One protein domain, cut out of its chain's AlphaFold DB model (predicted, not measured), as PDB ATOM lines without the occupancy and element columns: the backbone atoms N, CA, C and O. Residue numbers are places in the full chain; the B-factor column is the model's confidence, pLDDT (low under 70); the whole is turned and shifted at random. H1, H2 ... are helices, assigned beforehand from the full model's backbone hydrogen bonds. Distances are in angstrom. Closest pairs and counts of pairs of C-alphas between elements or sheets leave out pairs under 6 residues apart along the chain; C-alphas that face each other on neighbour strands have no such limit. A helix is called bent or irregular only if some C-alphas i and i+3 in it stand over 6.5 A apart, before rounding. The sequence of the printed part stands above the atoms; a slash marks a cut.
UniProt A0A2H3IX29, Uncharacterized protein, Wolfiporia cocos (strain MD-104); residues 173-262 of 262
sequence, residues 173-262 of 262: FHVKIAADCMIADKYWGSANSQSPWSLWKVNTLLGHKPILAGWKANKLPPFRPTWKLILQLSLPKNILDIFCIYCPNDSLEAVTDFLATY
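This is residues 173 to 262 of the 262 residues of an uncharacterized protein of Wolfiporia cocos (strain MD-104) (UniProt A0A2H3IX29). Picture a helix, H1, crossed near its middle by the first arm, H3a, of a long bent helix H3, which runs nearly straight on and away from this crossing as H3b, with the small helix H4 turning off at a corner at the far end. The short helix H2 lies beyond the last residues of H1, and the long link of residues 207 to 222 loops out at the end of the domain opposite to H4. You have 90 printed residues with four named helices, in the order H1, H2, H3, H4, and no named strand, and the class is all helix. The whole is loose, with a radius of gyration of the C-alphas of 16.5 A, and elongated, with spans of 55 by 31 by 22 A.

Start at the first printed residue, Phe 173, with H1, residues 173 to 188. Past its last residue a short link of 10 residues brings you to H2, residues 199 to 206. H1, with residues 184 to 188 alone, only just touches H2, with 3 pairs of C-alphas within 8 A; the closest are those of Trp 188 and Leu 199, 4.9 A apart. The lines of H1 and H2 are about perpendicular, at 86 degrees. From H2 a long link of 16 residues leads to H3, residues 223 to 246, assigned as one helix by its hydrogen bonds. H3 is bent: C-alphas 232 and 235 are 6.5 A apart, and its arms H3a, residues 223 to 232, and H3b, residues 235 to 246, stand at a shallow tilt of 21 degrees. H1 touches H3a with its residues 177 to 184 alone; the closest C-alphas, those of Asp 180 and Trp 227, are 6.1 A apart. Their lines are about perpendicular at 71 degrees, only just more than a steep tilt. H2 and H3a are apart. After H3b a tight link of 5 residues brings you to H4, residues 252 to 260. H3b and H4 are close but not clearly touching, with the closest C-alphas, those of Cys 244 and Leu 252, 7.3 A apart. They run the same way at a steep tilt of 69 degrees, only just short of about perpendicular. H1 and H2 are each apart from H3b and H4, and H3a is apart from H4. Look at the backbone O and N atoms: in H1, H2, H3a, H3b and H4 every pair of O i and N i+4 is within hydrogen-bond range.

Find C-alpha 173 at (-47.259, -14.698, 18.300); from there H1 runs 21.2 A to C-alpha 188 at (-57.012, -23.640, 34.847). H2 covers 10.3 A from Leu 199 to Leu 206. H3a begins at C-alpha 223, at (-49.769, -13.562, 28.557), and covers 13.3 A to Gln 232. H3b covers 17.2 A from Leu 235 to Tyr 246. H4 covers 12.3 A from Leu 252 to Ala 260, whose C-alpha is at (-22.971, -41.522, 37.837).

The printed part has no cut and ends at Tyr 262, the chain's last residue. The two C-alphas farthest apart are those of Asn 218 and Tyr 262, at 56.3 A, and the C-alphas of Phe 173 and Tyr 262 are 44.3 A apart. The long link is residues 207 to 222, whose C-alphas lie 13 to 23 A from the mean of the C-alphas. In this predicted model the mean pLDDT of the printed part is 80.8; residues 215 to 216, residue 250 and residue 262 are under 70.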
ATOM      1  N   PHE A 173     -47.117 -15.284  16.972       79.94
ATOM      2  CA  PHE A 173     -47.259 -14.698  18.300       79.94
ATOM      3  C   PHE A 173     -48.724 -14.536  18.738       79.94
ATOM      4  O   PHE A 173     -49.038 -14.798  19.896       79.94
ATOM      5  N   HIS A 174     -49.629 -14.160  17.828       79.19
ATOM      6  CA  HIS A 174     -51.060 -14.068  18.129       79.19
ATOM      7  C   HIS A 174     -51.663 -15.445  18.395       79.19
ATOM      8  O   HIS A 174     -52.414 -15.596  19.355       79.19
ATOM      9  N   VAL A 175     -51.275 -16.450  17.604       83.38
ATOM     10  CA  VAL A 175     -51.679 -17.846  17.832       83.38
ATOM     11  C   VAL A 175     -51.209 -18.316  19.206       83.38
ATOM     12  O   VAL A 175     -51.989 -18.888  19.959       83.38
ATOM     13  N   LYS A 176     -49.961 -18.007  19.573       83.88
ATOM     14  CA  LYS A 176     -49.397 -18.350  20.880       83.88
ATOM     15  C   LYS A 176     -50.150 -17.687  22.038       83.88
ATOM     16  O   LYS A 176     -50.490 -18.370  22.994       83.88
ATOM     17  N   ILE A 177     -50.454 -16.388  21.943       84.12
ATOM     18  CA  ILE A 177     -51.262 -15.693  22.962       84.12
ATOM     19  C   ILE A 177     -52.648 -16.328  23.081       84.12
ATOM     20  O   ILE A 177     -53.107 -16.594  24.188       84.12
ATOM     21  N   ALA A 178     -53.312 -16.574  21.951       84.50
ATOM     22  CA  ALA A 178     -54.643 -17.165  21.941       84.50
ATOM     23  C   ALA A 178     -54.642 -18.571  22.562       84.50
ATOM     24  O   ALA A 178     -55.517 -18.878  23.368       84.50
ATOM     25  N   ALA A 179     -53.640 -19.394  22.239       85.44
ATOM     26  CA  ALA A 179     -53.470 -20.725  22.810       85.44
ATOM     27  C   ALA A 179     -53.240 -20.674  24.327       85.44
ATOM     28  O   ALA A 179     -53.911 -21.396  25.062       85.44
ATOM     29  N   ASP A 180     -52.362 -19.789  24.808       86.50
ATOM     30  CA  ASP A 180     -52.099 -19.636  26.244       86.50
ATOM     31  C   ASP A 180     -53.355 -19.188  27.005       86.50
ATOM     32  O   ASP A 180     -53.683 -19.762  28.045       86.50
ATOM     33  N   CYS A 181     -54.101 -18.217  26.466       84.12
ATOM     34  CA  CYS A 181     -55.381 -17.792  27.034       84.12
ATOM     35  C   CYS A 181     -56.401 -18.937  27.045       84.12
ATOM     36  O   CYS A 181     -57.047 -19.168  28.060       84.12
ATOM     37  N   MET A 182     -56.514 -19.693  25.949       85.69
ATOM     38  CA  MET A 182     -57.425 -20.835  25.858       85.69
ATOM     39  C   MET A 182     -57.077 -21.921  26.883       85.69
ATOM     40  O   MET A 182     -57.977 -22.459  27.529       85.69
ATOM     41  N   ILE A 183     -55.792 -22.255  27.044       84.50
ATOM     42  CA  ILE A 183     -55.341 -23.251  28.022       84.50
ATOM     43  C   ILE A 183     -55.683 -22.781  29.436       84.50
ATOM     44  O   ILE A 183     -56.268 -23.543  30.214       84.50
ATOM     45  N   ALA A 184     -55.369 -21.523  29.748       83.81
ATOM     46  CA  ALA A 184     -55.679 -20.933  31.039       83.81
ATOM     47  C   ALA A 184     -57.186 -20.931  31.314       83.81
ATOM     48  O   ALA A 184     -57.604 -21.371  32.379       83.81
ATOM     49  N   ASP A 185     -58.014 -20.524  30.355       83.31
ATOM     50  CA  ASP A 185     -59.466 -20.464  30.525       83.31
ATOM     51  C   ASP A 185     -60.090 -21.855  30.677       83.31
ATOM     52  O   ASP A 185     -60.900 -22.075  31.581       83.31
ATOM     53  N   LYS A 186     -59.713 -22.805  29.812       82.00
ATOM     54  CA  LYS A 186     -60.333 -24.136  29.750       82.00
ATOM     55  C   LYS A 186     -59.887 -25.043  30.889       82.00
ATOM     56  O   LYS A 186     -60.719 -25.706  31.505       82.00
ATOM     57  N   TYR A 187     -58.585 -25.100  31.158       79.19
ATOM     58  CA  TYR A 187     -58.026 -26.093  32.076       79.19
ATOM     59  C   TYR A 187     -57.741 -25.525  33.463       79.19
ATOM     60  O   TYR A 187     -57.771 -26.274  34.438       79.19
ATOM     61  N   TRP A 188     -57.456 -24.226  33.580       82.12
ATOM     62  CA  TRP A 188     -57.012 -23.640  34.847       82.12
ATOM     63  C   TRP A 188     -58.058 -22.719  35.487       82.12
ATOM     64  O   TRP A 188     -58.141 -22.674  36.714       82.12
ATOM     65  N   GLY A 189     -58.884 -22.036  34.689       76.25
ATOM     66  CA  GLY A 189     -59.908 -21.068  35.104       76.25
ATOM     67  C   GLY A 189     -61.196 -21.686  35.659       76.25
ATOM     68  O   GLY A 189     -62.125 -20.966  36.027       76.25
ATOM     69  N   SER A 190     -61.266 -23.015  35.751       77.62
ATOM     70  CA  SER A 190     -62.395 -23.714  36.370       77.62
ATOM     71  C   SER A 190     -62.416 -23.467  37.883       77.62
ATOM     72  O   SER A 190     -61.536 -23.926  38.616       77.62
ATOM     73  N   ALA A 191     -63.440 -22.751  38.359       71.19
ATOM     74  CA  ALA A 191     -63.638 -22.489  39.783       71.19
ATOM     75  C   ALA A 191     -63.736 -23.801  40.581       71.19
ATOM     76  O   ALA A 191     -64.398 -24.744  40.153       71.19
ATOM     77  N   ASN A 192     -63.089 -23.843  41.750       71.62
ATOM     78  CA  ASN A 192     -63.051 -25.006  42.650       71.62
ATOM     79  C   ASN A 192     -62.509 -26.299  42.014       71.62
ATOM     80  O   ASN A 192     -62.792 -27.395  42.506       71.62
ATOM     81  N   SER A 193     -61.735 -26.192  40.930       77.88
ATOM     82  CA  SER A 193     -61.074 -27.349  40.334       77.88
ATOM     83  C   SER A 193     -60.173 -28.031  41.363       77.88
ATOM     84  O   SER A 193     -59.276 -27.410  41.934       77.88
ATOM     85  N   GLN A 194     -60.398 -29.332  41.557       76.81
ATOM     86  CA  GLN A 194     -59.567 -30.192  42.408       76.81
ATOM     87  C   GLN A 194     -58.216 -30.518  41.763       76.81
ATOM     88  O   GLN A 194     -57.361 -31.143  42.387       76.81
ATOM     89  N   SER A 195     -58.010 -30.095  40.512       75.56
ATOM     90  CA  SER A 195     -56.747 -30.305  39.818       75.56
ATOM     91  C   SER A 195     -55.620 -29.591  40.569       75.56
ATOM     92  O   SER A 195     -55.755 -28.398  40.874       75.56
ATOM     93  N   PRO A 196     -54.490 -30.263  40.849       70.50
ATOM     94  CA  PRO A 196     -53.386 -29.652  41.580       70.50
ATOM     95  C   PRO A 196     -52.737 -28.488  40.810       70.50
ATOM     96  O   PRO A 196     -52.117 -27.624  41.423       70.50
ATOM     97  N   TRP A 197     -52.946 -28.421  39.495       73.75
ATOM     98  CA  TRP A 197     -52.518 -27.339  38.605       73.75
ATOM     99  C   TRP A 197     -53.592 -26.261  38.359       73.75
ATOM    100  O   TRP A 197     -53.465 -25.472  37.427       73.75
ATOM    101  N   SER A 198     -54.679 -26.215  39.138       80.62
ATOM    102  CA  SER A 198     -55.687 -25.158  38.978       80.62
ATOM    103  C   SER A 198     -55.103 -23.773  39.277       80.62
ATOM    104  O   SER A 198     -54.280 -23.618  40.183       80.62
ATOM    105  N   LEU A 199     -55.576 -22.736  38.570       81.69
ATOM    106  CA  LEU A 199     -55.126 -21.354  38.807       81.69
ATOM    107  C   LEU A 199     -55.345 -20.930  40.257       81.69
ATOM    108  O   LEU A 199     -54.535 -20.197  40.811       81.69
ATOM    109  N   TRP A 200     -56.412 -21.413  40.892       77.06
ATOM    110  CA  TRP A 200     -56.693 -21.131  42.295       77.06
ATOM    111  C   TRP A 200     -55.597 -21.664  43.228       77.06
ATOM    112  O   TRP A 200     -55.090 -20.921  44.073       77.06
ATOM    113  N   LYS A 201     -55.180 -22.923  43.044       77.88
ATOM    114  CA  LYS A 201     -54.124 -23.529  43.863       77.88
ATOM    115  C   LYS A 201     -52.769 -22.885  43.576       77.88
ATOM    116  O   LYS A 201     -52.060 -22.527  44.510       77.88
ATOM    117  N   VAL A 202     -52.454 -22.650  42.302       80.25
ATOM    118  CA  VAL A 202     -51.215 -21.982  41.874       80.25
ATOM    119  C   VAL A 202     -51.128 -20.547  42.414       80.25
ATOM    120  O   VAL A 202     -50.099 -20.175  42.973       80.25
ATOM    121  N   ASN A 203     -52.207 -19.759  42.328       83.19
ATOM    122  CA  ASN A 203     -52.269 -18.403  42.889       83.19
ATOM    123  C   ASN A 203     -52.046 -18.412  44.410       83.19
ATOM    124  O   ASN A 203     -51.339 -17.552  44.929       83.19
ATOM    125  N   THR A 204     -52.623 -19.391  45.115       79.56
ATOM    126  CA  THR A 204     -52.475 -19.528  46.573       79.56
ATOM    127  C   THR A 204     -51.047 -19.914  46.968       79.56
ATOM    128  O   THR A 204     -50.510 -19.363  47.923       79.56
ATOM    129  N   LEU A 205     -50.417 -20.836  46.233       81.12
ATOM    130  CA  LEU A 205     -49.078 -21.347  46.545       81.12
ATOM    131  C   LEU A 205     -47.954 -20.359  46.212       81.12
ATOM    132  O   LEU A 205     -46.980 -20.279  46.952       81.12
ATOM    133  N   LEU A 206     -48.066 -19.622  45.102       81.19
ATOM    134  CA  LEU A 206     -46.988 -18.745  44.629       81.19
ATOM    135  C   LEU A 206     -47.006 -17.347  45.263       81.19
ATOM    136  O   LEU A 206     -46.060 -16.589  45.076       81.19
ATOM    137  N   GLY A 207     -48.075 -16.969  45.974       75.94
ATOM    138  CA  GLY A 207     -48.175 -15.666  46.648       75.94
ATOM    139  C   GLY A 207     -48.134 -14.451  45.707       75.94
ATOM    140  O   GLY A 207     -47.933 -13.323  46.152       75.94
ATOM    141  N   HIS A 208     -48.300 -14.660  44.400       78.69
ATOM    142  CA  HIS A 208     -48.347 -13.592  43.405       78.69
ATOM    143  C   HIS A 208     -49.736 -12.946  43.344       78.69
ATOM    144  O   HIS A 208     -50.724 -13.483  43.845       78.69
ATOM    145  N   LYS A 209     -49.831 -11.790  42.671       80.25
ATOM    146  CA  LYS A 209     -51.129 -11.189  42.343       80.25
ATOM    147  C   LYS A 209     -51.980 -12.225  41.587       80.25
ATOM    148  O   LYS A 209     -51.506 -12.713  40.557       80.25
ATOM    149  N   PRO A 210     -53.207 -12.534  42.047       81.94
ATOM    150  CA  PRO A 210     -54.006 -13.587  41.441       81.94
ATOM    151  C   PRO A 210     -54.243 -13.342  39.953       81.94
ATOM    152  O   PRO A 210     -54.746 -12.286  39.558       81.94
ATOM    153  N   ILE A 211     -53.899 -14.334  39.135       85.12
ATOM    154  CA  ILE A 211     -54.299 -14.365  37.732       85.12
ATOM    155  C   ILE A 211     -55.757 -14.812  37.676       85.12
ATOM    156  O   ILE A 211     -56.132 -15.824  38.272       85.12
ATOM    157  N   LEU A 212     -56.572 -14.043  36.958       82.00
ATOM    158  CA  LEU A 212     -57.963 -14.373  36.672       82.00
ATOM    159  C   LEU A 212     -58.048 -14.895  35.235       82.00
ATOM    160  O   LEU A 212     -57.509 -14.269  34.326       82.00
ATOM    161  N   ALA A 213     -58.714 -16.032  35.058       81.38
ATOM    162  CA  ALA A 213     -58.993 -16.657  33.768       81.38
ATOM    163  C   ALA A 213     -60.412 -17.247  33.788       81.38
ATOM    164  O   ALA A 213     -60.978 -17.482  34.861       81.38
ATOM    165  N   GLY A 214     -60.973 -17.502  32.611       71.12
ATOM    166  CA  GLY A 214     -62.299 -18.070  32.402       71.12
ATOM    167  C   GLY A 214     -63.325 -17.053  31.900       71.12
ATOM    168  O   GLY A 214     -63.171 -15.845  32.043       71.12
ATOM    169  N   TRP A 215     -64.434 -17.560  31.360       64.00
ATOM    170  CA  TRP A 215     -65.472 -16.766  30.680       64.00
ATOM    171  C   TRP A 215     -66.149 -15.683  31.540       64.00
ATOM    172  O   TRP A 215     -66.795 -14.788  31.003       64.00
ATOM    173  N   LYS A 216     -66.025 -15.762  32.872       64.81
ATOM    174  CA  LYS A 216     -66.536 -14.749  33.815       64.81
ATOM    175  C   LYS A 216     -65.526 -13.637  34.118       64.81
ATOM    176  O   LYS A 216     -65.870 -12.688  34.821       64.81
ATOM    177  N   ALA A 217     -64.283 -13.752  33.657       71.69
ATOM    178  CA  ALA A 217     -63.275 -12.722  33.844       71.69
ATOM    179  C   ALA A 217     -63.477 -11.602  32.810       71.69
ATOM    180  O   ALA A 217     -63.484 -11.837  31.608       71.69
ATOM    181  N   ASN A 218     -63.576 -10.354  33.276       70.44
ATOM    182  CA  ASN A 218     -63.699  -9.176  32.401       70.44
ATOM    183  C   ASN A 218     -62.395  -8.825  31.656       70.44
ATOM    184  O   ASN A 218     -62.333  -7.812  30.960       70.44
ATOM    185  N   LYS A 219     -61.322  -9.595  31.863       76.94
ATOM    186  CA  LYS A 219     -59.998  -9.380  31.276       76.94
ATOM    187  C   LYS A 219     -59.376 -10.724  30.926       76.94
ATOM    188  O   LYS A 219     -59.509 -11.674  31.693       76.94
ATOM    189  N   LEU A 220     -58.666 -10.758  29.802       79.31
ATOM    190  CA  LEU A 220     -57.842 -11.901  29.421       79.31
ATOM    191  C   LEU A 220     -56.713 -12.106  30.446       79.31
ATOM    192  O   LEU A 220     -56.187 -11.112  30.971       79.31
ATOM    193  N   PRO A 221     -56.316 -13.361  30.717       82.81
ATOM    194  CA  PRO A 221     -55.171 -13.629  31.569       82.81
ATOM    195  C   PRO A 221     -53.902 -13.001  30.961       82.81
ATOM    196  O   PRO A 221     -53.732 -12.987  29.738       82.81
ATOM    197  N   PRO A 222     -52.994 -12.447  31.783       84.06
ATOM    198  CA  PRO A 222     -51.791 -11.802  31.281       84.06
ATOM    199  C   PRO A 222     -50.886 -12.847  30.625       84.06
ATOM    200  O   PRO A 222     -50.557 -13.866  31.239       84.06
ATOM    201  N   PHE A 223     -50.476 -12.586  29.382       83.88
ATOM    202  CA  PHE A 223     -49.769 -13.562  28.557       83.88
ATOM    203  C   PHE A 223     -48.473 -14.064  29.198       83.88
ATOM    204  O   PHE A 223     -48.345 -15.271  29.370       83.88
ATOM    205  N   ARG A 224     -47.508 -13.206  29.585       84.62
ATOM    206  CA  ARG A 224     -46.222 -13.742  30.066       84.62
ATOM    207  C   ARG A 224     -46.343 -14.490  31.389       84.62
ATOM    208  O   ARG A 224     -45.739 -15.558  31.467       84.62
ATOM    209  N   PRO A 225     -47.049 -13.993  32.426       86.50
ATOM    210  CA  PRO A 225     -47.228 -14.758  33.653       86.50
ATOM    211  C   PRO A 225     -47.859 -16.119  33.377       86.50
ATOM    212  O   PRO A 225     -47.343 -17.131  33.838       86.50
ATOM    213  N   THR A 226     -48.908 -16.155  32.556       85.69
ATOM    214  CA  THR A 226     -49.614 -17.390  32.201       85.69
ATOM    215  C   THR A 226     -48.711 -18.348  31.428       85.69
ATOM    216  O   THR A 226     -48.541 -19.494  31.830       85.69
ATOM    217  N   TRP A 227     -48.042 -17.859  30.385       87.75
ATOM    218  CA  TRP A 227     -47.082 -18.620  29.588       87.75
ATOM    219  C   TRP A 227     -45.951 -19.215  30.436       87.75
ATOM    220  O   TRP A 227     -45.604 -20.383  30.279       87.75
ATOM    221  N   LYS A 228     -45.385 -18.427  31.363       87.88
ATOM    222  CA  LYS A 228     -44.336 -18.891  32.282       87.88
ATOM    223  C   LYS A 228     -44.848 -19.985  33.207       87.88
ATOM    224  O   LYS A 228     -44.164 -20.986  33.388       87.88
ATOM    225  N   LEU A 229     -46.038 -19.810  33.777       86.06
ATOM    226  CA  LEU A 229     -46.636 -20.836  34.623       86.06
ATOM    227  C   LEU A 229     -46.832 -22.138  33.840       86.06
ATOM    228  O   LEU A 229     -46.434 -23.190  34.326       86.06
ATOM    229  N   ILE A 230     -47.378 -22.064  32.622       84.75
ATOM    230  CA  ILE A 230     -47.645 -23.242  31.790       84.75
ATOM    231  C   ILE A 230     -46.334 -23.931  31.386       84.75
ATOM    232  O   ILE A 230     -46.145 -25.102  31.708       84.75
ATOM    233  N   LEU A 231     -45.422 -23.225  30.706       86.88
ATOM    234  CA  LEU A 231     -44.252 -23.853  30.080       86.88
ATOM    235  C   LEU A 231     -43.027 -23.992  30.987       86.88
ATOM    236  O   LEU A 231     -42.223 -24.886  30.753       86.88
ATOM    237  N   GLN A 232     -42.834 -23.118  31.979       86.81
ATOM    238  CA  GLN A 232     -41.608 -23.120  32.795       86.81
ATOM    239  C   GLN A 232     -41.789 -23.765  34.169       86.81
ATOM    240  O   GLN A 232     -40.799 -24.153  34.780       86.81
ATOM    241  N   LEU A 233     -43.025 -23.860  34.666       86.00
ATOM    242  CA  LEU A 233     -43.320 -24.406  35.991       86.00
ATOM    243  C   LEU A 233     -44.140 -25.689  35.894       86.00
ATOM    244  O   LEU A 233     -43.642 -26.756  36.234       86.00
ATOM    245  N   SER A 234     -45.383 -25.603  35.425       85.31
ATOM    246  CA  SER A 234     -46.305 -26.737  35.455       85.31
ATOM    247  C   SER A 234     -45.874 -27.867  34.528       85.31
ATOM    248  O   SER A 234     -45.852 -29.013  34.960       85.31
ATOM    249  N   LEU A 235     -45.505 -27.567  33.278       87.81
ATOM    250  CA  LEU A 235     -45.137 -28.602  32.312       87.81
ATOM    251  C   LEU A 235     -43.902 -29.417  32.755       87.81
ATOM    252  O   LEU A 235     -44.043 -30.635  32.860       87.81
ATOM    253  N   PRO A 236     -42.747 -28.819  33.113       90.25
ATOM    254  CA  PRO A 236     -41.592 -29.596  33.570       90.25
ATOM    255  C   PRO A 236     -41.859 -30.389  34.853       90.25
ATOM    256  O   PRO A 236     -41.374 -31.507  34.994       90.25
ATOM    257  N   LYS A 237     -42.652 -29.837  35.785       86.56
ATOM    258  CA  LYS A 237     -43.011 -30.535  37.029       86.56
ATOM    259  C   LYS A 237     -43.931 -31.723  36.781       86.56
ATOM    260  O   LYS A 237     -43.678 -32.783  37.329       86.56
ATOM    261  N   ASN A 238     -44.923 -31.586  35.906       87.44
ATOM    262  CA  ASN A 238     -45.779 -32.708  35.526       87.44
ATOM    263  C   ASN A 238     -44.980 -33.818  34.825       87.44
ATOM    264  O   ASN A 238     -45.232 -34.993  35.068       87.44
ATOM    265  N   ILE A 239     -44.013 -33.457  33.972       90.69
ATOM    266  CA  ILE A 239     -43.128 -34.437  33.326       90.69
ATOM    267  C   ILE A 239     -42.270 -35.160  34.375       90.69
ATOM    268  O   ILE A 239     -42.170 -36.383  34.335       90.69
ATOM    269  N   LEU A 240     -41.707 -34.428  35.343       87.94
ATOM    270  CA  LEU A 240     -40.958 -35.018  36.455       87.94
ATOM    271  C   LEU A 240     -41.822 -35.958  37.303       87.94
ATOM    272  O   LEU A 240     -41.388 -37.062  37.603       87.94
ATOM    273  N   ASP A 241     -43.039 -35.548  37.663       86.56
ATOM    274  CA  ASP A 241     -43.955 -36.379  38.451       86.56
ATOM    275  C   ASP A 241     -44.273 -37.691  37.717       86.56
ATOM    276  O   ASP A 241     -44.246 -38.760  38.323       86.56
ATOM    277  N   ILE A 242     -44.514 -37.628  36.400       86.31
ATOM    278  CA  ILE A 242     -44.704 -38.824  35.566       86.31
ATOM    279  C   ILE A 242     -43.449 -39.697  35.600       86.31
ATOM    280  O   ILE A 242     -43.559 -40.897  35.833       86.31
ATOM    281  N   PHE A 243     -42.264 -39.118  35.407       86.69
ATOM    282  CA  PHE A 243     -41.007 -39.860  35.471       86.69
ATOM    283  C   PHE A 243     -40.838 -40.585  36.815       86.69
ATOM    284  O   PHE A 243     -40.556 -41.781  36.831       86.69
ATOM    285  N   CYS A 244     -41.091 -39.903  37.936       84.12
ATOM    286  CA  CYS A 244     -40.992 -40.480  39.278       84.12
ATOM    287  C   CYS A 244     -42.006 -41.605  39.534       84.12
ATOM    288  O   CYS A 244     -41.699 -42.528  40.275       84.12
ATOM    289  N   ILE A 245     -43.195 -41.577  38.916       85.50
ATOM    290  CA  ILE A 245     -44.169 -42.682  39.023       85.50
ATOM    291  C   ILE A 245     -43.625 -43.975  38.396       85.50
ATOM    292  O   ILE A 245     -43.927 -45.066  38.878       85.50
ATOM    293  N   TYR A 246     -42.850 -43.863  37.315       83.19
ATOM    294  CA  TYR A 246     -42.319 -45.016  36.580       83.19
ATOM    295  C   TYR A 246     -40.894 -45.404  36.983       83.19
ATOM    296  O   TYR A 246     -40.436 -46.489  36.615       83.19
ATOM    297  N   CYS A 247     -40.185 -44.555  37.726       81.75
ATOM    298  CA  CYS A 247     -38.840 -44.848  38.192       81.75
ATOM    299  C   CYS A 247     -38.885 -45.601  39.534       81.75
ATOM    300  O   CYS A 247     -39.579 -45.168  40.448       81.75
ATOM    301  N   PRO A 248     -38.136 -46.706  39.702       70.12
ATOM    302  CA  PRO A 248     -38.115 -47.464  40.956       70.12
ATOM    303  C   PRO A 248     -37.404 -46.742  42.113       70.12
ATOM    304  O   PRO A 248     -37.428 -47.241  43.234       70.12
ATOM    305  N   ASN A 249     -36.755 -45.605  41.847       72.31
ATOM    306  CA  ASN A 249     -36.073 -44.793  42.848       72.31
ATOM    307  C   ASN A 249     -36.958 -43.613  43.273       72.31
ATOM    308  O   ASN A 249     -37.527 -42.927  42.427       72.31
ATOM    309  N   ASP A 250     -37.001 -43.331  44.575       68.38
ATOM    310  CA  ASP A 250     -37.896 -42.329  45.175       68.38
ATOM    311  C   ASP A 250     -37.547 -40.864  44.827       68.38
ATOM    312  O   ASP A 250     -38.285 -39.944  45.190       68.38
ATOM    313  N   SER A 251     -36.419 -40.609  44.153       78.44
ATOM    314  CA  SER A 251     -35.993 -39.256  43.787       78.44
ATOM    315  C   SER A 251     -35.167 -39.201  42.501       78.44
ATOM    316  O   SER A 251     -34.481 -40.151  42.124       78.44
ATOM    317  N   LEU A 252     -35.195 -38.032  41.850       81.38
ATOM    318  CA  LEU A 252     -34.356 -37.728  40.689       81.38
ATOM    319  C   LEU A 252     -32.860 -37.833  41.022       81.38
ATOM    320  O   LEU A 252     -32.090 -38.335  40.212       81.38
ATOM    321  N   GLU A 253     -32.480 -37.398  42.226       83.19
ATOM    322  CA  GLU A 253     -31.106 -37.446  42.744       83.19
ATOM    323  C   GLU A 253     -30.600 -38.890  42.842       83.19
ATOM    324  O   GLU A 253     -29.515 -39.205  42.367       83.19
ATOM    325  N   ALA A 254     -31.429 -39.803  43.357       81.44
ATOM    326  CA  ALA A 254     -31.078 -41.218  43.441       81.44
ATOM    327  C   ALA A 254     -30.868 -41.847  42.052       81.44
ATOM    328  O   ALA A 254     -30.021 -42.723  41.883       81.44
ATOM    329  N   VAL A 255     -31.613 -41.391  41.040       81.44
ATOM    330  CA  VAL A 255     -31.412 -41.821  39.650       81.44
ATOM    331  C   VAL A 255     -30.113 -41.260  39.083       81.44
ATOM    332  O   VAL A 255     -29.356 -42.010  38.471       81.44
ATOM    333  N   THR A 256     -29.829 -39.972  39.280       82.88
ATOM    334  CA  THR A 256     -28.580 -39.370  38.797       82.88
ATOM    335  C   THR A 256     -27.355 -39.983  39.469       82.88
ATOM    336  O   THR A 256     -26.385 -40.278  38.780       82.88
ATOM    337  N   ASP A 257     -27.415 -40.259  40.774       83.44
ATOM    338  CA  ASP A 257     -26.324 -40.895  41.522       83.44
ATOM    339  C   ASP A 257     -26.081 -42.333  41.045       83.44
ATOM    340  O   ASP A 257     -24.936 -42.761  40.864       83.44
ATOM    341  N   PHE A 258     -27.162 -43.075  40.779       81.81
ATOM    342  CA  PHE A 258     -27.072 -44.397  40.171       81.81
ATOM    343  C   PHE A 258     -26.394 -44.332  38.796       81.81
ATOM    344  O   PHE A 258     -25.471 -45.101  38.540       81.81
ATOM    345  N   LEU A 259     -26.802 -43.394  37.935       80.25
ATOM    346  CA  LEU A 259     -26.215 -43.211  36.604       80.25
ATOM    347  C   LEU A 259     -24.757 -42.740  36.652       80.25
ATOM    348  O   LEU A 259     -23.990 -43.112  35.778       80.25
ATOM    349  N   ALA A 260     -24.355 -41.967  37.663       78.38
ATOM    350  CA  ALA A 260     -22.971 -41.522  37.837       78.38
ATOM    351  C   ALA A 260     -22.015 -42.642  38.288       78.38
ATOM    352  O   ALA A 260     -20.797 -42.470  38.250       78.38
ATOM    353  N   THR A 261     -22.557 -43.777  38.740       78.81
ATOM    354  CA  THR A 261     -21.775 -44.938  39.187       78.81
ATOM    355  C   THR A 261     -21.360 -45.855  38.020       78.81
ATOM    356  O   THR A 261     -20.516 -46.733  38.213       78.81
ATOM    357  N   TYR A 262     -21.912 -45.647  36.819       59.81
ATOM    358  CA  TYR A 262     -21.648 -46.420  35.597       59.81
ATOM    359  C   TYR A 262     -21.123 -45.526  34.468       59.81
ATOM    360  O   TYR A 262     -20.379 -46.069  33.620       59.81
TER     361      TYR A 262